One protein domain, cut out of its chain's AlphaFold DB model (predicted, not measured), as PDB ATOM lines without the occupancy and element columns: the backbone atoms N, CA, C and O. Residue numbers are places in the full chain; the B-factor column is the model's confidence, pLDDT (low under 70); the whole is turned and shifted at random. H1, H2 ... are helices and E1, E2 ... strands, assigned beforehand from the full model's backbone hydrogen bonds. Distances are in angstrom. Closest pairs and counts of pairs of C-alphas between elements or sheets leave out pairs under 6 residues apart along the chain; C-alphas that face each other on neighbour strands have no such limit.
ATOM      1  N   SER A 311      11.714 -10.806  -9.168       49.34
ATOM      2  CA  SER A 311      12.925 -11.499  -8.730       49.34
ATOM      3  C   SER A 311      13.477 -12.429  -9.808       49.34
ATOM      4  O   SER A 311      14.686 -12.488  -9.979       49.34
ATOM      5  N   VAL A 312      12.612 -13.113 -10.559       57.28
ATOM      6  CA  VAL A 312      13.010 -14.016 -11.645       57.28
ATOM      7  C   VAL A 312      13.492 -13.224 -12.850       57.28
ATOM      8  O   VAL A 312      14.501 -13.586 -13.434       57.28
ATOM      9  N   ILE A 313      12.850 -12.108 -13.198       60.34
ATOM     10  CA  ILE A 313      13.335 -11.239 -14.279       60.34
ATOM     11  C   ILE A 313      14.694 -10.643 -13.927       60.34
ATOM     12  O   ILE A 313      15.608 -10.723 -14.739       60.34
ATOM     13  N   ASN A 314      14.872 -10.140 -12.704       60.47
ATOM     14  CA  ASN A 314      16.171  -9.646 -12.251       60.47
ATOM     15  C   ASN A 314      17.248 -10.744 -12.255       60.47
ATOM     16  O   ASN A 314      18.397 -10.442 -12.546       60.47
ATOM     17  N   GLN A 315      16.883 -12.001 -11.979       70.69
ATOM     18  CA  GLN A 315      17.782 -13.161 -12.080       70.69
ATOM     19  C   GLN A 315      18.079 -13.587 -13.524       70.69
ATOM     20  O   GLN A 315      19.034 -14.321 -13.753       70.69
ATOM     21  N   ARG A 316      17.263 -13.159 -14.493       84.31
ATOM     22  CA  ARG A 316      17.473 -13.420 -15.922       84.31
ATOM     23  C   ARG A 316      18.294 -12.333 -16.617       84.31
ATOM     24  O   ARG A 316      18.734 -12.544 -17.743       84.31
ATOM     25  N   TYR A 317      18.538 -11.195 -15.968       88.44
ATOM     26  CA  TYR A 317      19.609 -10.295 -16.391       88.44
ATOM     27  C   TYR A 317      20.936 -10.866 -15.920       88.44
ATOM     28  O   TYR A 317      21.167 -10.981 -14.719       88.44
ATOM     29  N   LEU A 318      21.803 -11.202 -16.867       89.44
ATOM     30  CA  LEU A 318      23.131 -11.705 -16.562       89.44
ATOM     31  C   LEU A 318      24.125 -10.547 -16.632       89.44
ATOM     32  O   LEU A 318      24.396 -10.012 -17.709       89.44
ATOM     33  N   LYS A 319      24.644 -10.137 -15.475       89.31
ATOM     34  CA  LYS A 319      25.640  -9.068 -15.374       89.31
ATOM     35  C   LYS A 319      27.048  -9.634 -15.499       89.31
ATOM     36  O   LYS A 319      27.298 -10.813 -15.247       89.31
ATOM     37  N   LEU A 320      28.008  -8.760 -15.798       84.06
ATOM     38  CA  LEU A 320      29.429  -9.124 -15.826       84.06
ATOM     39  C   LEU A 320      29.916  -9.708 -14.489       84.06
ATOM     40  O   LEU A 320      30.827 -10.534 -14.478       84.06
ATOM     41  N   GLU A 321      29.329  -9.317 -13.350       87.31
ATOM     42  CA  GLU A 321      29.686  -9.920 -12.062       87.31
ATOM     43  C   GLU A 321      29.271 -11.390 -11.949       87.31
ATOM     44  O   GLU A 321      30.026 -12.177 -11.375       87.31
ATOM     45  N   ASP A 322      28.126 -11.764 -12.524       87.44
ATOM     46  CA  ASP A 322      27.608 -13.137 -12.502       87.44
ATOM     47  C   ASP A 322      28.497 -14.080 -13.329       87.44
ATOM     48  O   ASP A 322      28.638 -15.264 -13.027       87.44
ATOM     49  N   LEU A 323      29.186 -13.533 -14.334       87.75
ATOM     50  CA  LEU A 323      30.132 -14.264 -15.173       87.75
ATOM     51  C   LEU A 323      31.458 -14.590 -14.472       87.75
ATOM     52  O   LEU A 323      32.180 -15.473 -14.926       87.75
ATOM     53  N   LYS A 324      31.777 -13.971 -13.325       87.38
ATOM     54  CA  LYS A 324      33.029 -14.243 -12.585       87.38
ATOM     55  C   LYS A 324      33.123 -15.677 -12.055       87.38
ATOM     56  O   LYS A 324      34.229 -16.165 -11.814       87.38
ATOM     57  N   SER A 325      31.986 -16.353 -11.855       86.69
ATOM     58  CA  SER A 325      31.958 -17.776 -11.484       86.69
ATOM     59  C   SER A 325      32.199 -18.719 -12.664       86.69
ATOM     60  O   SER A 325      32.399 -19.916 -12.453       86.69
ATOM     61  N   TYR A 326      32.175 -18.193 -13.889       87.25
ATOM     62  CA  TYR A 326      32.411 -18.949 -15.105       87.25
ATOM     63  C   TYR A 326      33.871 -18.814 -15.551       87.25
ATOM     64  O   TYR A 326      34.551 -17.817 -15.312       87.25
ATOM     65  N   HIS A 327      34.369 -19.850 -16.210       86.94
ATOM     66  CA  HIS A 327      35.457 -19.721 -17.160       86.94
ATOM     67  C   HIS A 327      34.835 -19.226 -18.465       86.94
ATOM     68  O   HIS A 327      34.226 -20.011 -19.194       86.94
ATOM     69  N   VAL A 328      34.883 -17.910 -18.660       85.50
ATOM     70  CA  VAL A 328      34.355 -17.254 -19.853       85.50
ATOM     71  C   VAL A 328      35.360 -17.421 -20.976       85.50
ATOM     72  O   VAL A 328      36.539 -17.127 -20.798       85.50
ATOM     73  N   LEU A 329      34.867 -17.912 -22.100       83.12
ATOM     74  CA  LEU A 329      35.594 -18.034 -23.344       83.12
ATOM     75  C   LEU A 329      34.953 -17.055 -24.309       83.12
ATOM     76  O   LEU A 329      33.738 -17.104 -24.533       83.12
ATOM     77  N   ASP A 330      35.770 -16.196 -24.885       79.00
ATOM     78  CA  ASP A 330      35.360 -15.429 -26.041       79.00
ATOM     79  C   ASP A 330      35.723 -16.259 -27.264       79.00
ATOM     80  O   ASP A 330      36.858 -16.717 -27.409       79.00
ATOM     81  N   PHE A 331      34.741 -16.527 -28.125       73.00
ATOM     82  CA  PHE A 331      35.031 -17.114 -29.424       73.00
ATOM     83  C   PHE A 331      35.718 -16.036 -30.267       73.00
ATOM     84  O   PHE A 331      35.077 -15.312 -31.032       73.00
ATOM     85  N   GLU A 332      37.024 -15.882 -30.061       61.97
ATOM     86  CA  GLU A 332      37.846 -15.049 -30.915       61.97
ATOM     87  C   GLU A 332      38.047 -15.768 -32.258       61.97
ATOM     88  O   GLU A 332      38.305 -16.978 -32.282       61.97
ATOM     89  N   PRO A 333      37.911 -15.055 -33.389       49.28
ATOM     90  CA  PRO A 333      37.952 -15.645 -34.726       49.28
ATOM     91  C   PRO A 333      39.211 -16.438 -35.096       49.28
ATOM     92  O   PRO A 333      39.188 -17.158 -36.093       49.28
ATOM     93  N   ASP A 334      40.290 -16.321 -34.325       49.59
ATOM     94  CA  ASP A 334      41.624 -16.646 -34.823       49.59
ATOM     95  C   ASP A 334      42.097 -18.059 -34.449       49.59
ATOM     96  O   ASP A 334      43.108 -18.517 -34.987       49.59
ATOM     97  N   ASN A 335      41.437 -18.788 -33.525       54.69
ATOM     98  CA  ASN A 335      42.024 -20.053 -33.059       54.69
ATOM     99  C   ASN A 335      41.083 -21.061 -32.351       54.69
ATOM    100  O   ASN A 335      41.094 -21.221 -31.130       54.69
ATOM    101  N   LEU A 336      40.340 -21.857 -33.130       57.47
ATOM    102  CA  LEU A 336      39.507 -22.965 -32.618       57.47
ATOM    103  C   LEU A 336      40.338 -24.064 -31.912       57.47
ATOM    104  O   LEU A 336      39.870 -24.707 -30.968       57.47
ATOM    105  N   SER A 337      41.599 -24.249 -32.325       59.66
ATOM    106  CA  SER A 337      42.569 -25.105 -31.626       59.66
ATOM    107  C   SER A 337      42.948 -24.547 -30.253       59.66
ATOM    108  O   SER A 337      42.897 -25.296 -29.281       59.66
ATOM    109  N   ALA A 338      43.227 -23.244 -30.137       63.28
ATOM    110  CA  ALA A 338      43.513 -22.631 -28.836       63.28
ATOM    111  C   ALA A 338      42.301 -22.680 -27.903       63.28
ATOM    112  O   ALA A 338      42.473 -22.928 -26.714       63.28
ATOM    113  N   LEU A 339      41.083 -22.544 -28.443       66.94
ATOM    114  CA  LEU A 339      39.860 -22.741 -27.670       66.94
ATOM    115  C   LEU A 339      39.814 -24.166 -27.094       66.94
ATOM    116  O   LEU A 339      39.550 -24.349 -25.912       66.94
ATOM    117  N   THR A 340      40.130 -25.188 -27.896       65.38
ATOM    118  CA  THR A 340      40.123 -26.598 -27.457       65.38
ATOM    119  C   THR A 340      41.196 -26.887 -26.391       65.38
ATOM    120  O   THR A 340      40.941 -27.609 -25.418       65.38
ATOM    121  N   ASP A 341      42.375 -26.281 -26.522       65.38
ATOM    122  CA  ASP A 341      43.471 -26.401 -25.554       65.38
ATOM    123  C   ASP A 341      43.162 -25.650 -24.244       65.38
ATOM    124  O   ASP A 341      43.379 -26.162 -23.142       65.38
ATOM    125  N   GLU A 342      42.554 -24.468 -24.327       68.81
ATOM    126  CA  GLU A 342      42.098 -23.703 -23.164       68.81
ATOM    127  C   GLU A 342      40.958 -24.419 -22.415       68.81
ATOM    128  O   GLU A 342      40.858 -24.370 -21.181       68.81
ATOM    129  N   LEU A 343      40.141 -25.172 -23.153       63.75
ATOM    130  CA  LEU A 343      39.030 -25.965 -22.636       63.75
ATOM    131  C   LEU A 343      39.449 -27.239 -21.896       63.75
ATOM    132  O   LEU A 343      38.708 -27.718 -21.027       63.75
ATOM    133  N   SER A 344      40.634 -27.772 -22.185       64.94
ATOM    134  CA  SER A 344      41.175 -28.959 -21.515       64.94
ATOM    135  C   SER A 344      41.954 -28.630 -20.228       64.94
ATOM    136  O   SER A 344      42.136 -29.509 -19.386       64.94
ATOM    137  N   GLY A 345      42.335 -27.363 -20.006       58.56
ATOM    138  CA  GLY A 345      43.284 -26.963 -18.954       58.56
ATOM    139  C   GLY A 345      42.737 -26.630 -17.554       58.56
ATOM    140  O   GLY A 345      43.531 -26.527 -16.618       58.56
ATOM    141  N   LYS A 346      41.421 -26.447 -17.342       60.62
ATOM    142  CA  LYS A 346      40.878 -26.008 -16.030       60.62
ATOM    143  C   LYS A 346      39.683 -26.842 -15.565       60.62
ATOM    144  O   LYS A 346      38.532 -26.567 -15.904       60.62
ATOM    145  N   ALA A 347      39.956 -27.850 -14.740       63.34
ATOM    146  CA  ALA A 347      38.926 -28.626 -14.055       63.34
ATOM    147  C   ALA A 347      38.267 -27.802 -12.925       63.34
ATOM    148  O   ALA A 347      38.958 -27.184 -12.118       63.34
ATOM    149  N   GLY A 348      36.929 -27.811 -12.850       73.50
ATOM    150  CA  GLY A 348      36.172 -27.375 -11.665       73.50
ATOM    151  C   GLY A 348      35.414 -26.041 -11.739       73.50
ATOM    152  O   GLY A 348      34.671 -25.745 -10.806       73.50
ATOM    153  N   ARG A 349      35.534 -25.245 -12.813       79.50
ATOM    154  CA  ARG A 349      34.667 -24.064 -13.038       79.50
ATOM    155  C   ARG A 349      33.620 -24.341 -14.112       79.50
ATOM    156  O   ARG A 349      33.914 -25.041 -15.078       79.50
ATOM    157  N   ARG A 350      32.437 -23.734 -13.949       90.06
ATOM    158  CA  ARG A 350      31.406 -23.698 -14.995       90.06
ATOM    159  C   ARG A 350      31.940 -22.967 -16.221       90.06
ATOM    160  O   ARG A 350      32.699 -22.015 -16.059       90.06
ATOM    161  N   ARG A 351      31.571 -23.376 -17.426       90.75
ATOM    162  CA  ARG A 351      32.079 -22.812 -18.685       90.75
ATOM    163  C   ARG A 351      31.004 -21.980 -19.363       90.75
ATOM    164  O   ARG A 351      29.865 -22.430 -19.488       90.75
ATOM    165  N   ALA A 352      31.374 -20.777 -19.785       93.12
ATOM    166  CA  ALA A 352      30.524 -19.903 -20.581       93.12
ATOM    167  C   ALA A 352      31.226 -19.567 -21.897       93.12
ATOM    168  O   ALA A 352      32.427 -19.318 -21.884       93.12
ATOM    169  N   LEU A 353      30.486 -19.535 -23.004       92.38
ATOM    170  CA  LEU A 353      31.005 -19.128 -24.311       92.38
ATOM    171  C   LEU A 353      30.225 -17.928 -24.844       92.38
ATOM    172  O   LEU A 353      29.004 -18.015 -24.985       92.38
ATOM    173  N   PHE A 354      30.925 -16.853 -25.200       92.44
ATOM    174  CA  PHE A 354      30.385 -15.803 -26.062       92.44
ATOM    175  C   PHE A 354      30.601 -16.191 -27.524       92.44
ATOM    176  O   PHE A 354      31.736 -16.299 -27.982       92.44
ATOM    177  N   LEU A 355      29.506 -16.393 -28.254       92.56
ATOM    178  CA  LEU A 355      29.513 -16.803 -29.653       92.56
ATOM    179  C   LEU A 355      29.034 -15.651 -30.558       92.56
ATOM    180  O   LEU A 355      27.830 -15.373 -30.561       92.56
ATOM    181  N   PRO A 356      29.918 -15.032 -31.368       91.75
ATOM    182  CA  PRO A 356      29.550 -14.019 -32.349       91.75
ATOM    183  C   PRO A 356      28.793 -14.666 -33.516       91.75
ATOM    184  O   PRO A 356      29.375 -15.034 -34.535       91.75
ATOM    185  N   VAL A 357      27.478 -14.829 -33.366       92.12
ATOM    186  CA  VAL A 357      26.678 -15.755 -34.189       92.12
ATOM    187  C   VAL A 357      26.675 -15.402 -35.679       92.12
ATOM    188  O   VAL A 357      26.508 -16.289 -36.509       92.12
ATOM    189  N   ALA A 358      26.907 -14.141 -36.042       91.94
ATOM    190  CA  ALA A 358      26.944 -13.678 -37.432       91.94
ATOM    191  C   ALA A 358      28.233 -12.935 -37.816       91.94
ATOM    192  O   ALA A 358      28.338 -12.485 -38.949       91.94
ATOM    193  N   THR A 359      29.212 -12.801 -36.919       87.94
ATOM    194  CA  THR A 359      30.429 -11.995 -37.155       87.94
ATOM    195  C   THR A 359      31.707 -12.765 -36.872       87.94
ATOM    196  O   THR A 359      32.662 -12.227 -36.313       87.94
ATOM    197  N   VAL A 360      31.729 -14.046 -37.228       76.19
ATOM    198  CA  VAL A 360      32.965 -14.828 -37.189       76.19
ATOM    199  C   VAL A 360      33.973 -14.188 -38.153       76.19
ATOM    200  O   VAL A 360      33.612 -13.800 -39.256       76.19
ATOM    201  N   GLY A 361      35.220 -13.973 -37.738       67.31
ATOM    202  CA  GLY A 361      36.188 -13.198 -38.529       67.31
ATOM    203  C   GLY A 361      36.482 -13.798 -39.911       67.31
ATOM    204  O   GLY A 361      36.405 -15.009 -40.114       67.31
ATOM    205  N   LYS A 362      36.859 -12.931 -40.865       60.50
ATOM    206  CA  LYS A 362      37.178 -13.300 -42.264       60.50
ATOM    207  C   LYS A 362      38.240 -14.391 -42.370       60.50
ATOM    208  O   LYS A 362      38.196 -15.182 -43.302       60.50
ATOM    209  N   GLU A 363      39.168 -14.428 -41.419       60.97
ATOM    210  CA  GLU A 363      40.270 -15.395 -41.382       60.97
ATOM    211  C   GLU A 363      39.781 -16.840 -41.200       60.97
ATOM    212  O   GLU A 363      40.450 -17.780 -41.621       60.97
ATOM    213  N   PHE A 364      38.578 -17.019 -40.645       62.31
ATOM    214  CA  PHE A 364      37.960 -18.325 -40.431       62.31
ATOM    215  C   PHE A 364      37.041 -18.748 -41.590       62.31
ATOM    216  O   PHE A 364      36.872 -19.939 -41.853       62.31
ATOM    217  N   LEU A 365      36.433 -17.784 -42.294       70.62
ATOM    218  CA  LEU A 365      35.434 -18.029 -43.338       70.62
ATOM    219  C   LEU A 365      35.611 -17.088 -44.537       70.62
ATOM    220  O   LEU A 365      34.974 -16.035 -44.622       70.62
ATOM    221  N   ASP A 366      36.383 -17.521 -45.534       76.12
ATOM    222  CA  ASP A 366      36.448 -16.861 -46.847       76.12
ATOM    223  C   ASP A 366      35.253 -17.264 -47.734       76.12
ATOM    224  O   ASP A 366      35.373 -17.979 -48.730       76.12
ATOM    225  N   ARG A 367      34.048 -16.870 -47.303       86.12
ATOM    226  CA  ARG A 367      32.772 -17.137 -47.990       86.12
ATOM    227  C   ARG A 367      32.012 -15.836 -48.241       86.12
ATOM    228  O   ARG A 367      31.065 -15.517 -47.517       86.12
ATOM    229  N   PRO A 368      32.428 -15.031 -49.237       84.94
ATOM    230  CA  PRO A 368      31.743 -13.782 -49.565       84.94
ATOM    231  C   PRO A 368      30.292 -14.022 -49.997       84.94
ATOM    232  O   PRO A 368      29.434 -13.173 -49.763       84.94
ATOM    233  N   ASP A 369      29.991 -15.187 -50.570       87.75
ATOM    234  CA  ASP A 369      28.646 -15.634 -50.929       87.75
ATOM    235  C   ASP A 369      27.707 -15.751 -49.724       87.75
ATOM    236  O   ASP A 369      26.502 -15.656 -49.906       87.75
ATOM    237  N   TRP A 370      28.218 -15.880 -48.499       91.12
ATOM    238  CA  TRP A 370      27.406 -15.982 -47.279       91.12
ATOM    239  C   TRP A 370      27.152 -14.640 -46.578       91.12
ATOM    240  O   TRP A 370      26.348 -14.574 -45.648       91.12
ATOM    241  N   GLN A 371      27.833 -13.567 -46.984       89.62
ATOM    242  CA  GLN A 371      27.728 -12.256 -46.332       89.62
ATOM    243  C   GLN A 371      26.367 -11.594 -46.588       89.62
ATOM    244  O   GLN A 371      25.799 -11.744 -47.664       89.62
ATOM    245  N   LEU A 372      25.862 -10.861 -45.593       85.56
ATOM    246  CA  LEU A 372      24.573 -10.161 -45.602       85.56
ATOM    247  C   LEU A 372      24.500  -9.070 -46.677       85.56
ATOM    248  O   LEU A 372      23.437  -8.832 -47.245       85.56
ATOM    249  N   SER A 373      25.622  -8.409 -46.931       80.00
ATOM    250  CA  SER A 373      25.760  -7.359 -47.930       80.00
ATOM    251  C   SER A 373      27.122  -7.459 -48.614       80.00
ATOM    252  O   SER A 373      28.011  -8.202 -48.179       80.00
ATOM    253  N   ASN A 374      27.305  -6.704 -49.696       69.00
ATOM    254  CA  ASN A 374      28.651  -6.448 -50.197       69.00
ATOM    255  C   ASN A 374      29.423  -5.602 -49.174       69.00
ATOM    256  O   ASN A 374      28.862  -4.633 -48.664       69.00
ATOM    257  N   PRO A 375      30.703  -5.911 -48.906       57.09
ATOM    258  CA  PRO A 375      31.474  -5.243 -47.866       57.09
ATOM    259  C   PRO A 375      31.544  -3.731 -48.116       57.09
ATOM    260  O   PRO A 375      32.322  -3.251 -48.935       57.09
ATOM    261  N   THR A 376      30.724  -2.972 -47.396       54.78
ATOM    262  CA  THR A 376      30.935  -1.542 -47.152       54.78
ATOM    263  C   THR A 376      31.797  -1.414 -45.909       54.78
ATOM    264  O   THR A 376      31.432  -2.086 -44.954       54.78
ATOM    265  N   ASP A 377      32.861  -0.596 -45.940       48.19
ATOM    266  CA  ASP A 377      33.816  -0.069 -44.922       48.19
ATOM    267  C   ASP A 377      33.965  -0.690 -43.503       48.19
ATOM    268  O   ASP A 377      34.981  -0.474 -42.846       48.19
ATOM    269  N   SER A 378      33.010  -1.471 -43.007       55.59
ATOM    270  CA  SER A 378      33.109  -2.399 -41.887       55.59
ATOM    271  C   SER A 378      34.277  -3.372 -42.058       55.59
ATOM    272  O   SER A 378      34.381  -4.122 -43.036       55.59
ATOM    273  N   THR A 379      35.141  -3.414 -41.049       65.88
ATOM    274  CA  THR A 379      36.269  -4.347 -40.982       65.88
ATOM    275  C   THR A 379      35.800  -5.798 -40.811       65.88
ATOM    276  O   THR A 379      36.408  -6.703 -41.392       65.88
ATOM    277  N   ILE A 380      34.675  -6.022 -40.118       78.56
ATOM    278  CA  ILE A 380      34.137  -7.351 -39.790       78.56
ATOM    279  C   ILE A 380      32.882  -7.636 -40.639       78.56
ATOM    280  O   ILE A 380      31.924  -6.858 -40.595       78.56
ATOM    281  N   PRO A 381      32.863  -8.717 -41.439       84.88
ATOM    282  CA  PRO A 381      31.701  -9.079 -42.240       84.88
ATOM    283  C   PRO A 381      30.584  -9.611 -41.339       84.88
ATOM    284  O   PRO A 381      30.844 -10.295 -40.349       84.88
ATOM    285  N   ILE A 382      29.338  -9.328 -41.714       89.44
ATOM    286  CA  ILE A 382      28.161  -9.957 -41.111       89.44
ATOM    287  C   ILE A 382      27.669 -11.026 -42.083       89.44
ATOM    288  O   ILE A 382      27.389 -10.729 -43.244       89.44
ATOM    289  N   TYR A 383      27.571 -12.269 -41.628       91.88
ATOM    290  CA  TYR A 383      27.067 -13.387 -42.414       91.88
ATOM    291  C   TYR A 383      25.558 -13.527 -42.255       91.88
ATOM    292  O   TYR A 383      25.000 -13.413 -41.163       91.88
ATOM    293  N   CYS A 384      24.881 -13.805 -43.363       94.12
ATOM    294  CA  CYS A 384      23.453 -14.036 -43.360       94.12
ATOM    295  C   CYS A 384      23.147 -15.415 -42.763       94.12
ATOM    296  O   CYS A 384      23.488 -16.449 -43.343       94.12
ATOM    297  N   LEU A 385      22.428 -15.434 -41.638       95.56
ATOM    298  CA  LEU A 385      21.964 -16.658 -40.966       95.56
ATOM    299  C   LEU A 385      20.969 -17.484 -41.801       95.56
ATOM    300  O   LEU A 385      20.640 -18.612 -41.444       95.56
ATOM    301  N   LEU A 386      20.501 -16.934 -42.921       96.12
ATOM    302  CA  LEU A 386      19.594 -17.578 -43.870       96.12
ATOM    303  C   LEU A 386      20.313 -18.082 -45.132       96.12
ATOM    304  O   LEU A 386      19.661 -18.557 -46.061       96.12
ATOM    305  N   SER A 387      21.642 -17.974 -45.181       94.94
ATOM    306  CA  SER A 387      22.492 -18.642 -46.173       94.94
ATOM    307  C   SER A 387      22.969 -20.009 -45.653       94.94
ATOM    308  O   SER A 387      22.581 -20.443 -44.563       94.94
ATOM    309  N   GLU A 388      23.851 -20.693 -46.392       93.25
ATOM    310  CA  GLU A 388      24.494 -21.930 -45.911       93.25
ATOM    311  C   GLU A 388      25.246 -21.725 -44.583       93.25
ATOM    312  O   GLU A 388      25.379 -22.664 -43.795       93.25
ATOM    313  N   TYR A 389      25.658 -20.487 -44.285       94.00
ATOM    314  CA  TYR A 389      26.284 -20.119 -43.020       94.00
ATOM    315  C   TYR A 389      25.432 -20.478 -41.796       94.00
ATOM    316  O   TYR A 389      25.972 -20.949 -40.799       94.00
ATOM    317  N   GLY A 390      24.105 -20.316 -41.856       94.00
ATOM    318  CA  GLY A 390      23.234 -20.682 -40.736       94.00
ATOM    319  C   GLY A 390      23.329 -22.173 -40.397       94.00
ATOM    320  O   GLY A 390      23.408 -22.544 -39.227       94.00
ATOM    321  N   PHE A 391      23.386 -23.039 -41.412       92.44
ATOM    322  CA  PHE A 391      23.562 -24.483 -41.221       92.44
ATOM    323  C   PHE A 391      24.957 -24.821 -40.698       92.44
ATOM    324  O   PHE A 391      25.084 -25.633 -39.778       92.44
ATOM    325  N   PHE A 392      25.983 -24.177 -41.256       91.75
ATOM    326  CA  PHE A 392      27.353 -24.288 -40.771       91.75
ATOM    327  C   PHE A 392      27.446 -23.923 -39.283       91.75
ATOM    328  O   PHE A 392      28.001 -24.693 -38.507       91.75
ATOM    329  N   MET A 393      26.843 -22.804 -38.873       91.69
ATOM    330  CA  MET A 393      26.875 -22.323 -37.493       91.69
ATOM    331  C   MET A 393      26.228 -23.319 -36.524       91.69
ATOM    332  O   MET A 393      26.803 -23.618 -35.480       91.69
ATOM    333  N   VAL A 394      25.075 -23.899 -36.882       93.56
ATOM    334  CA  VAL A 394      24.444 -24.948 -36.059       93.56
ATOM    335  C   VAL A 394      25.380 -26.143 -35.879       93.56
ATOM    336  O   VAL A 394      25.567 -26.607 -34.756       93.56
ATOM    337  N   LYS A 395      26.008 -26.613 -36.963       90.94
ATOM    338  CA  LYS A 395      26.926 -27.761 -36.924       90.94
ATOM    339  C   LYS A 395      28.203 -27.475 -36.140       90.94
ATOM    340  O   LYS A 395      28.603 -28.298 -35.327       90.94
ATOM    341  N   ALA A 396      28.797 -26.301 -36.325       87.56
ATOM    342  CA  ALA A 396      29.991 -25.890 -35.594       87.56
ATOM    343  C   ALA A 396      29.737 -25.834 -34.081       87.56
ATOM    344  O   ALA A 396      30.563 -26.285 -33.289       87.56
ATOM    345  N   VAL A 397      28.572 -25.324 -33.673       90.19
ATOM    346  CA  VAL A 397      28.171 -25.262 -32.265       90.19
ATOM    347  C   VAL A 397      27.887 -26.651 -31.684       90.19
ATOM    348  O   VAL A 397      28.257 -26.914 -30.541       90.19
ATOM    349  N   GLU A 398      27.268 -27.552 -32.452       91.69
ATOM    350  CA  GLU A 398      27.106 -28.955 -32.047       91.69
ATOM    351  C   GLU A 398      28.455 -29.633 -31.807       91.69
ATOM    352  O   GLU A 398      28.690 -30.151 -30.718       91.69
ATOM    353  N   ASP A 399      29.350 -29.574 -32.796       88.50
ATOM    354  CA  ASP A 399      30.673 -30.193 -32.717       88.50
ATOM    355  C   ASP A 399      31.477 -29.640 -31.534       88.50
ATOM    356  O   ASP A 399      32.199 -30.384 -30.861       88.50
ATOM    357  N   LEU A 400      31.341 -28.338 -31.259       85.81
ATOM    358  CA  LEU A 400      31.967 -27.693 -30.113       85.81
ATOM    359  C   LEU A 400      31.405 -28.221 -28.791       85.81
ATOM    360  O   LEU A 400      32.189 -28.586 -27.919       85.81
ATOM    361  N   MET A 401      30.081 -28.288 -28.634       89.56
ATOM    362  CA  MET A 401      29.456 -28.729 -27.382       89.56
ATOM    363  C   MET A 401      29.622 -30.226 -27.110       89.56
ATOM    364  O   MET A 401      29.769 -30.615 -25.951       89.56
ATOM    365  N   ASP A 402      29.661 -31.062 -28.149       89.38
ATOM    366  CA  ASP A 402      29.923 -32.499 -28.004       89.38
ATOM    367  C   ASP A 402      31.375 -32.764 -27.545       89.38
ATOM    368  O   ASP A 402      31.634 -33.707 -26.795       89.38
ATOM    369  N   ARG A 403      32.337 -31.917 -27.946       85.06
ATOM    370  CA  ARG A 403      33.747 -32.006 -27.508       85.06
ATOM    371  C   ARG A 403      34.004 -31.293 -26.189       85.06
ATOM    372  O   ARG A 403      34.874 -31.697 -25.417       85.06
ATOM    373  N   CYS A 404      33.271 -30.216 -25.950       83.56
ATOM    374  CA  CYS A 404      33.413 -29.361 -24.796       83.56
ATOM    375  C   CYS A 404      32.039 -28.979 -24.241       83.56
ATOM    376  O   CYS A 404      31.447 -27.987 -24.671       83.56
ATOM    377  N   PRO A 405      31.556 -29.718 -23.231       87.50
ATOM    378  CA  PRO A 405      30.325 -29.363 -22.548       87.50
ATOM    379  C   PRO A 405      30.415 -27.949 -21.966       87.50
ATOM    380  O   PRO A 405      31.376 -27.615 -21.264       87.50
ATOM    381  N   LEU A 406      29.411 -27.131 -22.271       91.88
ATOM    382  CA  LEU A 406      29.240 -25.780 -21.744       91.88
ATOM    383  C   LEU A 406      28.149 -25.783 -20.669       91.88
ATOM    384  O   LEU A 406      27.228 -26.591 -20.719       91.88
ATOM    385  N   ASP A 407      28.217 -24.852 -19.723       95.06
ATOM    386  CA  ASP A 407      27.099 -24.572 -18.810       95.06
ATOM    387  C   ASP A 407      26.233 -23.420 -19.342       95.06
ATOM    388  O   ASP A 407      25.056 -23.299 -19.002       95.06
ATOM    389  N   LEU A 408      26.832 -22.541 -20.152       96.06
ATOM    390  CA  LEU A 408      26.208 -21.332 -20.672       96.06
ATOM    391  C   LEU A 408      26.738 -20.999 -22.074       96.06
ATOM    392  O   LEU A 408      27.943 -20.879 -22.283       96.06
ATOM    393  N   LEU A 409      25.833 -20.789 -23.026       96.25
ATOM    394  CA  LEU A 409      26.135 -20.267 -24.358       96.25
ATOM    395  C   LEU A 409      25.445 -18.910 -24.529       96.25
ATOM    396  O   LEU A 409      24.225 -18.814 -24.399       96.25
ATOM    397  N   ILE A 410      26.217 -17.863 -24.815       96.88
ATOM    398  CA  ILE A 410      25.736 -16.490 -24.986       96.88
ATOM    399  C   ILE A 410      25.897 -16.091 -26.447       96.88
ATOM    400  O   ILE A 410      27.013 -15.997 -26.953       96.88
ATOM    401  N   LEU A 411      24.782 -15.819 -27.120       95.94
ATOM    402  CA  LEU A 411      24.788 -15.321 -28.493       95.94
ATOM    403  C   LEU A 411      25.134 -13.831 -28.491       95.94
ATOM    404  O   LEU A 411      24.421 -13.018 -27.893       95.94
ATOM    405  N   SER A 412      26.251 -13.502 -29.131       94.19
ATOM    406  CA  SER A 412      26.858 -12.176 -29.164       94.19
ATOM    407  C   SER A 412      27.084 -11.685 -30.599       94.19
ATOM    408  O   SER A 412      26.819 -12.387 -31.579       94.19
ATOM    409  N   GLY A 413      27.524 -10.430 -30.719       90.88
ATOM    410  CA  GLY A 413      27.793  -9.776 -31.998       90.88
ATOM    411  C   GLY A 413      26.533  -9.321 -32.751       90.88
ATOM    412  O   GLY A 413      25.424  -9.796 -32.480       90.88
ATOM    413  N   PRO A 414      26.671  -8.362 -33.681       90.81
ATOM    414  CA  PRO A 414      25.554  -7.884 -34.484       90.81
ATOM    415  C   PRO A 414      25.133  -8.932 -35.522       90.81
ATOM    416  O   PRO A 414      25.970  -9.516 -36.201       90.81
ATOM    417  N   ILE A 415      23.823  -9.139 -35.683       91.94
ATOM    418  CA  ILE A 415      23.248 -10.028 -36.717       91.94
ATOM    419  C   ILE A 415      22.691  -9.272 -37.928       91.94
ATOM    420  O   ILE A 415      22.254  -9.881 -38.901       91.94
ATOM    421  N   PHE A 416      22.722  -7.943 -37.866       88.81
ATOM    422  CA  PHE A 416      22.330  -7.028 -38.929       88.81
ATOM    423  C   PHE A 416      23.296  -5.853 -38.961       88.81
ATOM    424  O   PHE A 416      23.870  -5.477 -37.933       88.81
ATOM    425  N   GLU A 417      23.418  -5.219 -40.119       83.75
ATOM    426  CA  GLU A 417      24.064  -3.915 -40.189       83.75
ATOM    427  C   GLU A 417      23.164  -2.843 -39.581       83.75
ATOM    428  O   GLU A 417      21.950  -2.844 -39.786       83.75
ATOM    429  N   ASN A 418      23.771  -1.890 -38.879       76.88
ATOM    430  CA  ASN A 418      23.088  -0.688 -38.424       76.88
ATOM    431  C   ASN A 418      23.566   0.502 -39.263       76.88
ATOM    432  O   ASN A 418      24.710   0.936 -39.134       76.88
ATOM    433  N   ARG A 419      22.692   1.037 -40.122       63.66
ATOM    434  CA  ARG A 419      22.945   2.281 -40.864       63.66
ATOM    435  C   ARG A 419      21.881   3.300 -40.495       63.66
ATOM    436  O   ARG A 419      20.696   3.040 -40.648       63.66
ATOM    437  N   ASN A 420      22.290   4.481 -40.035       59.09
ATOM    438  CA  ASN A 420      21.376   5.572 -39.662       59.09
ATOM    439  C   ASN A 420      20.314   5.179 -38.615       59.09
ATOM    440  O   ASN A 420      19.172   5.625 -38.695       59.09
ATOM    441  N   SER A 421      20.678   4.361 -37.621       63.81
ATOM    442  CA  SER A 421      19.746   3.810 -36.615       63.81
ATOM    443  C   SER A 421      18.690   2.858 -37.191       63.81
ATOM    444  O   SER A 421      17.717   2.528 -36.513       63.81
ATOM    445  N   ALA A 422      18.874   2.413 -38.435       67.75
ATOM    446  CA  ALA A 422      18.049   1.417 -39.082       67.75
ATOM    447  C   ALA A 422      18.828   0.109 -39.234       67.75
ATOM    448  O   ALA A 422      19.918   0.076 -39.807       67.75
ATOM    449  N   LEU A 423      18.241  -0.979 -38.737       75.56
ATOM    450  CA  LEU A 423      18.727  -2.321 -39.015       75.56
ATOM    451  C   LEU A 423      18.394  -2.687 -40.456       75.56
ATOM    452  O   LEU A 423      17.232  -2.602 -40.872       75.56
ATOM    453  N   LEU A 424      19.427  -3.079 -41.189       83.56
ATOM    454  CA  LEU A 424      19.343  -3.540 -42.561       83.56
ATOM    455  C   LEU A 424      19.374  -5.064 -42.581       83.56
ATOM    456  O   LEU A 424      20.283  -5.696 -42.042       83.56
ATOM    457  N   GLY A 425      18.363  -5.643 -43.219       87.25
ATOM    458  CA  GLY A 425      18.375  -7.055 -43.562       87.25
ATOM    459  C   GLY A 425      19.384  -7.373 -44.668       87.25
ATOM    460  O   GLY A 425      20.072  -6.487 -45.176       87.25
ATOM    461  N   CYS A 426      19.413  -8.630 -45.086       90.44
ATOM    462  CA  CYS A 426      20.271  -9.115 -46.160       90.44
ATOM    463  C   CYS A 426      19.782  -8.681 -47.547       90.44
ATOM    464  O   CYS A 426      18.592  -8.781 -47.852       90.44
ATOM    465  N   ASP A 427      20.705  -8.189 -48.377       88.19
ATOM    466  CA  ASP A 427      20.429  -7.713 -49.738       88.19
ATOM    467  C   ASP A 427      20.647  -8.785 -50.823       88.19
ATOM    468  O   ASP A 427      20.262  -8.580 -51.977       88.19
ATOM    469  N   LYS A 428      21.197  -9.948 -50.452       87.69
ATOM    470  CA  LYS A 428      21.484 -11.060 -51.364       87.69
ATOM    471  C   LYS A 428      20.247 -11.909 -51.628       87.69
ATOM    472  O   LYS A 428      19.783 -12.651 -50.766       87.69
ATOM    473  N   ILE A 429      19.713 -11.808 -52.842       82.94
ATOM    474  CA  ILE A 429      18.462 -12.466 -53.264       82.94
ATOM    475  C   ILE A 429      18.629 -13.993 -53.356       82.94
ATOM    476  O   ILE A 429      17.660 -14.738 -53.250       82.94
ATOM    477  N   GLU A 430      19.856 -14.478 -53.547       86.69
ATOM    478  CA  GLU A 430      20.195 -15.902 -53.607       86.69
ATOM    479  C   GLU A 430      20.159 -16.618 -52.245       86.69
ATOM    480  O   GLU A 430      20.268 -17.845 -52.190       86.69
ATOM    481  N   HIS A 431      20.014 -15.884 -51.140       90.81
ATOM    482  CA  HIS A 431      19.872 -16.471 -49.807       90.81
ATOM    483  C   HIS A 431      18.440 -16.958 -49.555       90.81
ATOM    484  O   HIS A 431      17.527 -16.746 -50.349       90.81
ATOM    485  N   GLY A 432      18.215 -17.631 -48.423       88.12
ATOM    486  CA  GLY A 432      16.922 -18.203 -48.033       88.12
ATOM    487  C   GLY A 432      15.832 -17.187 -47.665       88.12
ATOM    488  O   GLY A 432      15.023 -17.470 -46.780       88.12
ATOM    489  N   HIS A 433      15.807 -16.009 -48.291       91.56
ATOM    490  CA  HIS A 433      14.785 -14.982 -48.110       91.56
ATOM    491  C   HIS A 433      14.479 -14.236 -49.425       91.56
ATOM    492  O   HIS A 433      15.385 -13.977 -50.210       91.56
ATOM    493  N   PRO A 434      13.223 -13.821 -49.661       87.06
ATOM    494  CA  PRO A 434      12.842 -13.129 -50.898       87.06
ATOM    495  C   PRO A 434      13.325 -11.680 -51.001       87.06
ATOM    496  O   PRO A 434      13.587 -11.201 -52.101       87.06
ATOM    497  N   ASP A 435      13.397 -10.965 -49.876       87.00
ATOM    498  CA  ASP A 435      13.844  -9.575 -49.841       87.00
ATOM    499  C   ASP A 435      14.448  -9.179 -48.486       87.00
ATOM    500  O   ASP A 435      14.408  -9.928 -47.503       87.00
ATOM    501  N   GLN A 436      14.999  -7.964 -48.446       87.94
ATOM    502  CA  GLN A 436      15.666  -7.409 -47.277       87.94
ATOM    503  C   GLN A 436      14.742  -7.266 -46.059       87.94
ATOM    504  O   GLN A 436      15.158  -7.549 -44.937       87.94
ATOM    505  N   SER A 437      13.485  -6.862 -46.255       86.81
ATOM    506  CA  SER A 437      12.517  -6.669 -45.165       86.81
ATOM    507  C   SER A 437      12.133  -8.006 -44.532       86.81
ATOM    508  O   SER A 437      12.100  -8.136 -43.305       86.81
ATOM    509  N   GLU A 438      11.898  -9.023 -45.361       90.94
ATOM    510  CA  GLU A 438      11.558 -10.367 -44.904       90.94
ATOM    511  C   GLU A 438      12.745 -11.076 -44.237       90.94
ATOM    512  O   GLU A 438      12.547 -11.806 -43.259       90.94
ATOM    513  N   SER A 439      13.977 -10.822 -44.695       92.12
ATOM    514  CA  SER A 439      15.184 -11.410 -44.095       92.12
ATOM    515  C   SER A 439      15.292 -11.111 -42.595       92.12
ATOM    516  O   SER A 439      15.704 -11.971 -41.824       92.12
ATOM    517  N   ILE A 440      14.826  -9.941 -42.146       91.56
ATOM    518  CA  ILE A 440      14.819  -9.581 -40.726       91.56
ATOM    519  C   ILE A 440      13.911 -10.536 -39.942       91.56
ATOM    520  O   ILE A 440      14.333 -11.132 -38.951       91.56
ATOM    521  N   PHE A 441      12.671 -10.725 -40.403       92.00
ATOM    522  CA  PHE A 441      11.715 -11.641 -39.772       92.00
ATOM    523  C   PHE A 441      12.239 -13.079 -39.738       92.00
ATOM    524  O   PHE A 441      12.171 -13.750 -38.703       92.00
ATOM    525  N   LEU A 442      12.791 -13.546 -40.857       93.88
ATOM    526  CA  LEU A 442      13.312 -14.902 -40.976       93.88
ATOM    527  C   LEU A 442      14.571 -15.121 -40.126       93.88
ATOM    528  O   LEU A 442      14.708 -16.196 -39.545       93.88
ATOM    529  N   THR A 443      15.430 -14.118 -39.956       94.75
ATOM    530  CA  THR A 443      16.612 -14.209 -39.088       94.75
ATOM    531  C   THR A 443      16.231 -14.354 -37.611       94.75
ATOM    532  O   THR A 443      16.785 -15.216 -36.933       94.75
ATOM    533  N   TYR A 444      15.229 -13.623 -37.098       94.50
ATOM    534  CA  TYR A 444      14.732 -13.883 -35.730       94.50
ATOM    535  C   TYR A 444      14.087 -15.261 -35.605       94.50
ATOM    536  O   TYR A 444      14.248 -15.931 -34.587       94.50
ATOM    537  N   LYS A 445      13.371 -15.714 -36.642       94.56
ATOM    538  CA  LYS A 445      12.827 -17.076 -36.667       94.56
ATOM    539  C   LYS A 445      13.948 -18.119 -36.604       94.56
ATOM    540  O   LYS A 445      13.804 -19.100 -35.878       94.56
ATOM    541  N   TRP A 446      15.053 -17.909 -37.322       96.38
ATOM    542  CA  TRP A 446      16.245 -18.753 -37.229       96.38
ATOM    543  C   TRP A 446      16.817 -18.731 -35.810       96.38
ATOM    544  O   TRP A 446      17.003 -19.791 -35.226       96.38
ATOM    545  N   LEU A 447      16.991 -17.543 -35.223       96.12
ATOM    546  CA  LEU A 447      17.549 -17.358 -33.882       96.12
ATOM    547  C   LEU A 447      16.737 -18.102 -32.803       96.12
ATOM    548  O   LEU A 447      17.301 -18.775 -31.943       96.12
ATOM    549  N   PHE A 448      15.408 -18.032 -32.880       95.69
ATOM    550  CA  PHE A 448      14.503 -18.739 -31.969       95.69
ATOM    551  C   PHE A 448      14.472 -20.250 -32.204       95.69
ATOM    552  O   PHE A 448      14.440 -21.027 -31.254       95.69
ATOM    553  N   ASN A 449      14.513 -20.694 -33.461       96.19
ATOM    554  CA  ASN A 449      14.615 -22.121 -33.763       96.19
ATOM    555  C   ASN A 449      15.952 -22.698 -33.291       96.19
ATOM    556  O   ASN A 449      15.984 -23.818 -32.787       96.19
ATOM    557  N   PHE A 450      17.032 -21.930 -33.430       96.62
ATOM    558  CA  PHE A 450      18.346 -22.283 -32.919       96.62
ATOM    559  C   PHE A 450      18.307 -22.439 -31.397       96.62
ATOM    560  O   PHE A 450      18.753 -23.462 -30.888       96.62
ATOM    561  N   SER A 451      17.700 -21.502 -30.662       96.75
ATOM    562  CA  SER A 451      17.631 -21.619 -29.201       96.75
ATOM    563  C   SER A 451      16.832 -22.848 -28.744       96.75
ATOM    564  O   SER A 451      17.313 -23.612 -27.906       96.75
ATOM    565  N   LEU A 452      15.672 -23.110 -29.361       95.88
ATOM    566  CA  LEU A 452      14.875 -24.312 -29.091       95.88
ATOM    567  C   LEU A 452      15.641 -25.595 -29.420       95.88
ATOM    568  O   LEU A 452      15.553 -26.578 -28.684       95.88
ATOM    569  N   TYR A 453      16.383 -25.593 -30.529       97.00
ATOM    570  CA  TYR A 453      17.197 -26.727 -30.939       97.00
ATOM    571  C   TYR A 453      18.272 -27.046 -29.896       97.00
ATOM    572  O   TYR A 453      18.373 -28.189 -29.443       97.00
ATOM    573  N   ILE A 454      19.019 -26.030 -29.460       96.00
ATOM    574  CA  ILE A 454      20.084 -26.188 -28.468       96.00
ATOM    575  C   ILE A 454      19.510 -26.639 -27.122       96.00
ATOM    576  O   ILE A 454      19.997 -27.620 -26.571       96.00
ATOM    577  N   GLN A 455      18.426 -26.021 -26.641       94.88
ATOM    578  CA  GLN A 455      17.754 -26.433 -25.399       94.88
ATOM    579  C   GLN A 455      17.224 -27.870 -25.462       94.88
ATOM    580  O   GLN A 455      17.241 -28.583 -24.462       94.88
ATOM    581  N   SER A 456      16.759 -28.320 -26.631       96.19
ATOM    582  CA  SER A 456      16.298 -29.700 -26.803       96.19
ATOM    583  C   SER A 456      17.449 -30.706 -26.844       96.19
ATOM    584  O   SER A 456      17.276 -31.831 -26.377       96.19
ATOM    585  N   ARG A 457      18.585 -30.354 -27.457       97.06
ATOM    586  CA  ARG A 457      19.724 -31.264 -27.658       97.06
ATOM    587  C   ARG A 457      20.676 -31.297 -26.459       97.06
ATOM    588  O   ARG A 457      21.263 -32.350 -26.201       97.06
ATOM    589  N   TYR A 458      20.795 -30.177 -25.749       96.69
ATOM    590  CA  TYR A 458      21.679 -29.951 -24.606       96.69
ATOM    591  C   TYR A 458      20.889 -29.296 -23.452       96.69
ATOM    592  O   TYR A 458      21.082 -28.118 -23.157       96.69
ATOM    593  N   PRO A 459      19.977 -30.034 -22.791       95.94
ATOM    594  CA  PRO A 459      19.028 -29.470 -21.820       95.94
ATOM    595  C   PRO A 459      19.670 -28.860 -20.566       95.94
ATOM    596  O   PRO A 459      19.035 -28.055 -19.882       95.94
ATOM    597  N   ASP A 460      20.919 -29.223 -20.269       95.62
ATOM    598  CA  ASP A 460      21.681 -28.680 -19.140       95.62
ATOM    599  C   ASP A 460      22.385 -27.350 -19.474       95.62
ATOM    600  O   ASP A 460      22.818 -26.637 -18.567       95.62
ATOM    601  N   VAL A 461      22.469 -26.985 -20.760       95.56
ATOM    602  CA  VAL A 461      23.079 -25.730 -21.218       95.56
ATOM    603  C   VAL A 461      22.073 -24.594 -21.076       95.56
ATOM    604  O   VAL A 461      20.957 -24.651 -21.594       95.56
ATOM    605  N   LYS A 462      22.488 -23.515 -20.412       96.50
ATOM    606  CA  LYS A 462      21.732 -22.262 -20.386       96.50
ATOM    607  C   LYS A 462      22.030 -21.409 -21.608       96.50
ATOM    608  O   LYS A 462      23.165 -21.374 -22.079       96.50
ATOM    609  N   LEU A 463      21.022 -20.693 -22.098       97.00
ATOM    610  CA  LEU A 463      21.162 -19.803 -23.250       97.00
ATOM    611  C   LEU A 463      21.007 -18.337 -22.866       97.00
ATOM    612  O   LEU A 463      20.003 -17.938 -22.278       97.00
ATOM    613  N   GLY A 464      21.987 -17.531 -23.257       96.75
ATOM    614  CA  GLY A 464      21.947 -16.078 -23.180       96.75
ATOM    615  C   GLY A 464      21.923 -15.428 -24.560       96.75
ATOM    616  O   GLY A 464      22.387 -16.005 -25.544       96.75
ATOM    617  N   VAL A 465      21.432 -14.195 -24.628       96.38
ATOM    618  CA  VAL A 465      21.566 -13.329 -25.805       96.38
ATOM    619  C   VAL A 465      21.971 -11.924 -25.370       96.38
ATOM    620  O   VAL A 465      21.493 -11.430 -24.347       96.38
ATOM    621  N   THR A 466      22.863 -11.286 -26.126       94.94
ATOM    622  CA  THR A 466      23.248  -9.889 -25.878       94.94
ATOM    623  C   THR A 466      22.235  -8.900 -26.461       94.94
ATOM    624  O   THR A 466      21.569  -9.208 -27.454       94.94
ATOM    625  N   ALA A 467      22.158  -7.688 -25.905       91.38
ATOM    626  CA  ALA A 467      21.363  -6.587 -26.460       91.38
ATOM    627  C   ALA A 467      21.720  -6.292 -27.928       91.38
ATOM    628  O   ALA A 467      20.835  -6.084 -28.757       91.38
ATOM    629  N   VAL A 468      23.014  -6.364 -28.267       91.44
ATOM    630  CA  VAL A 468      23.531  -6.150 -29.629       91.44
ATOM    631  C   VAL A 468      23.003  -7.205 -30.602       91.44
ATOM    632  O   VAL A 468      22.505  -6.862 -31.672       91.44
ATOM    633  N   THR A 469      23.068  -8.485 -30.230       93.00
ATOM    634  CA  THR A 469      22.542  -9.588 -31.052       93.00
ATOM    635  C   THR A 469      21.028  -9.530 -31.157       93.00
ATOM    636  O   THR A 469      20.472  -9.748 -32.228       93.00
ATOM    637  N   TYR A 470      20.345  -9.230 -30.052       92.12
ATOM    638  CA  TYR A 470      18.888  -9.193 -30.027       92.12
ATOM    639  C   TYR A 470      18.306  -7.923 -30.666       92.12
ATOM    640  O   TYR A 470      17.128  -7.906 -31.020       92.12
ATOM    641  N   GLY A 471      19.111  -6.874 -30.849       87.50
ATOM    642  CA  GLY A 471      18.734  -5.636 -31.531       87.50
ATOM    643  C   GLY A 471      17.889  -4.671 -30.694       87.50
ATOM    644  O   GLY A 471      17.270  -3.774 -31.264       87.50
ATOM    645  N   VAL A 472      17.827  -4.849 -29.370       85.12
ATOM    646  CA  VAL A 472      17.138  -3.937 -28.441       85.12
ATOM    647  C   VAL A 472      17.867  -3.861 -27.101       85.12
ATOM    648  O   VAL A 472      18.383  -4.865 -26.620       85.12
ATOM    649  N   ASP A 473      17.827  -2.688 -26.466       85.69
ATOM    650  CA  ASP A 473      18.489  -2.432 -25.173       85.69
ATOM    651  C   ASP A 473      17.812  -3.140 -23.991       85.69
ATOM    652  O   ASP A 473      18.399  -3.317 -22.927       85.69
ATOM    653  N   LEU A 474      16.537  -3.503 -24.156       84.00
ATOM    654  CA  LEU A 474      15.745  -4.167 -23.133       84.00
ATOM    655  C   LEU A 474      15.080  -5.417 -23.711       84.00
ATOM    656  O   LEU A 474      14.458  -5.340 -24.774       84.00
ATOM    657  N   PRO A 475      15.134  -6.544 -22.990       85.44
ATOM    658  CA  PRO A 475      14.503  -7.778 -23.410       85.44
ATOM    659  C   PRO A 475      12.984  -7.632 -23.384       85.44
ATOM    660  O   PRO A 475      12.404  -6.949 -22.536       85.44
ATOM    661  N   ASP A 476      12.338  -8.324 -24.311       84.50
ATOM    662  CA  ASP A 476      10.890  -8.371 -24.426       84.50
ATOM    663  C   ASP A 476      10.348  -9.780 -24.174       84.50
ATOM    664  O   ASP A 476      11.094 -10.732 -23.945       84.50
ATOM    665  N   TYR A 477       9.024  -9.925 -24.240       81.88
ATOM    666  CA  TYR A 477       8.369 -11.220 -24.067       81.88
ATOM    667  C   TYR A 477       8.962 -12.334 -24.948       81.88
ATOM    668  O   TYR A 477       9.109 -13.453 -24.468       81.88
ATOM    669  N   ALA A 478       9.313 -12.048 -26.208       88.62
ATOM    670  CA  ALA A 478       9.872 -13.058 -27.102       88.62
ATOM    671  C   ALA A 478      11.266 -13.489 -26.630       88.62
ATOM    672  O   ALA A 478      11.513 -14.685 -26.511       88.62
ATOM    673  N   CYS A 479      12.133 -12.545 -26.254       90.88
ATOM    674  CA  CYS A 479      13.445 -12.846 -25.674       90.88
ATOM    675  C   CYS A 479      13.320 -13.850 -24.516       90.88
ATOM    676  O   CYS A 479      13.947 -14.906 -24.517       90.88
ATOM    677  N   TRP A 480      12.401 -13.588 -23.587       88.31
ATOM    678  CA  TRP A 480      12.207 -14.423 -22.401       88.31
ATOM    679  C   TRP A 480      11.564 -15.786 -22.639       88.31
ATOM    680  O   TRP A 480      11.606 -16.637 -21.745       88.31
ATOM    681  N   GLN A 481      10.954 -15.996 -23.806       87.19
ATOM    682  CA  GLN A 481      10.470 -17.312 -24.213       87.19
ATOM    683  C   GLN A 481      11.586 -18.207 -24.741       87.19
ATOM    684  O   GLN A 481      11.480 -19.424 -24.611       87.19
ATOM    685  N   TYR A 482      12.612 -17.615 -25.352       92.75
ATOM    686  CA  TYR A 482      13.619 -18.346 -26.118       92.75
ATOM    687  C   TYR A 482      14.995 -18.378 -25.447       92.75
ATOM    688  O   TYR A 482      15.796 -19.241 -25.800       92.75
ATOM    689  N   PHE A 483      15.254 -17.495 -24.480       94.88
ATOM    690  CA  PHE A 483      16.528 -17.389 -23.771       94.88
ATOM    691  C   PHE A 483      16.335 -17.431 -22.252       94.88
ATOM    692  O   PHE A 483      15.379 -16.867 -21.708       94.88
ATOM    693  N   ASP A 484      17.266 -18.093 -21.563       94.44
ATOM    694  CA  ASP A 484      17.344 -18.086 -20.102       94.44
ATOM    695  C   ASP A 484      17.839 -16.726 -19.593       94.44
ATOM    696  O   ASP A 484      17.349 -16.244 -18.573       94.44
ATOM    697  N   PHE A 485      18.777 -16.104 -20.318       95.50
ATOM    698  CA  PHE A 485      19.436 -14.868 -19.912       95.50
ATOM    699  C   PHE A 485      19.430 -13.783 -20.992       95.50
ATOM    700  O   PHE A 485      19.547 -14.055 -22.188       95.50
ATOM    701  N   PHE A 486      19.376 -12.533 -20.543       93.25
ATOM    702  CA  PHE A 486      19.659 -11.354 -21.352       93.25
ATOM    703  C   PHE A 486      20.901 -10.650 -20.807       93.25
ATOM    704  O   PHE A 486      20.991 -10.395 -19.602       93.25
ATOM    705  N   VAL A 487      21.844 -10.345 -21.695       93.25
ATOM    706  CA  VAL A 487      23.090  -9.637 -21.384       93.25
ATOM    707  C   VAL A 487      22.975  -8.218 -21.955       93.25
ATOM    708  O   VAL A 487      22.953  -8.085 -23.181       93.25
TER     709      VAL A 487
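AT A GLANCE: This is residues 311 to 487 of the 488 residues of an uncharacterized protein of Candidatus Poribacteria bacterium (UniProt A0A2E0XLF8). Five parallel strands form a strongly twisted sheet, curled like part of a barrel, with two long helices, H4 and H5, running side by side the same way next to it; H5 grazes the sheet and H4 stands only just off it. H3 lies by the edge strand E1, H1 and H7 lie by the other edge strand E7, and a small hairpin, E4 and E5, is set off from the sheet, whose order is E1, E2, E3, E6, E7. The printed part has 177 residues with seven named helices and seven named strands, in the order H1 H2 E1 H3 E2 H4 E3 E4 E5 H5 E6 H6 H7 E7, and its class is mixed, helices and strands. It is compact, with a radius of gyration of the C-alphas of 16.1 A, and its C-alphas span 47 by 39 by 29 A.

HOW THE PARTS SIT: H1, residues 311 to 316, and H2, residues 322 to 325, are apart, and each only grazes the five-strand sheet. E1, residues 326 to 330, is parallel to E2, residues 350 to 356, at 21 degrees, with N 327 and O 350 2.7 A apart. Between them H3, residues 336 to 344, only grazes the sheet; its closest C-alpha to E1 is that of Leu 339, 7.7 A from Leu 329's. H4, residues 388 to 403, is near H3, with 5 pairs of C-alphas within 10 A, and is not on the sheet, but only just, with 4 such pairs. E3, residues 408 to 412, is parallel to E2 at 19 degrees, with N 355 and O 410 2.8 A apart. E1, H3, E2 and E2, H4, E3 are strand-helix-strand units, parallel neighbour strands with a helix between, and both crossovers are right-handed. E4, residues 417 to 419, and E5, residues 422 to 424, form an antiparallel hairpin, with N 422 and O 419 2.9 A apart. H5, residues 436 to 457, only grazes the sheet with residues 447 to 455. It is close to but not clearly touching H4, at a shallow tilt of 19 degrees, the same way; the closest C-alphas, of Val 394 and Phe 450, are 7.4 A apart. E6, residues 462 to 466, is parallel to E3 at 20 degrees, with N 464 and O 409 2.8 A apart. H6, residues 467 to 470, is on the sheet; the C-alphas of Ser 412 and Thr 469 are 5.4 A apart. H7, residues 477 to 482, only just touches H5, with 3 pairs of C-alphas within 8 A, made by residues 448 to 452 of H5 alone; the closest are Phe 448 and Tyr 482, 5.9 A, at a steep tilt of 48 degrees. H7 only grazes the sheet. E7, residues 485 to 487, is parallel to E6 at 29 degrees, with N 487 and O 465 2.9 A apart, and E6, H6, H7, E7 make a third unit, also right-handed. The closest C-alphas of H1 and E7, of Arg 316 and Phe 485, are 4.7 A apart. Each O i to N i+4 pair is within hydrogen-bond range in H1, H3, H4 and H7, and 16 of 18 are in H5; H2 and H6 are too short for such a pair, and of their single O i to N i+3 pairs the one in H6 is within range and the one in H2 is not.

IN THESE COORDINATES: H1 begins at C-alpha 311, (12.925, -11.499, -8.730). E2 is 20.0 A long, H4 22.9 A and H5 31.2 A, from C-alpha 436 at (15.666, -7.409, -47.277) to C-alpha 457. E7 ends at C-alpha 487, (23.090, -9.637, -21.384).

THE WHOLE: The two C-alphas farthest apart, of Gly 348 and Pro 434, are 47.8 A apart. The printed part has no cut. The links E2 to H4, of 31 residues, and E5 to H5, of 11, are long. The mean pLDDT of the printed part is 84.0; residues 311 to 314, 332 to 347, 361 to 364, 374 to 379 and 419 to 422 are under 70.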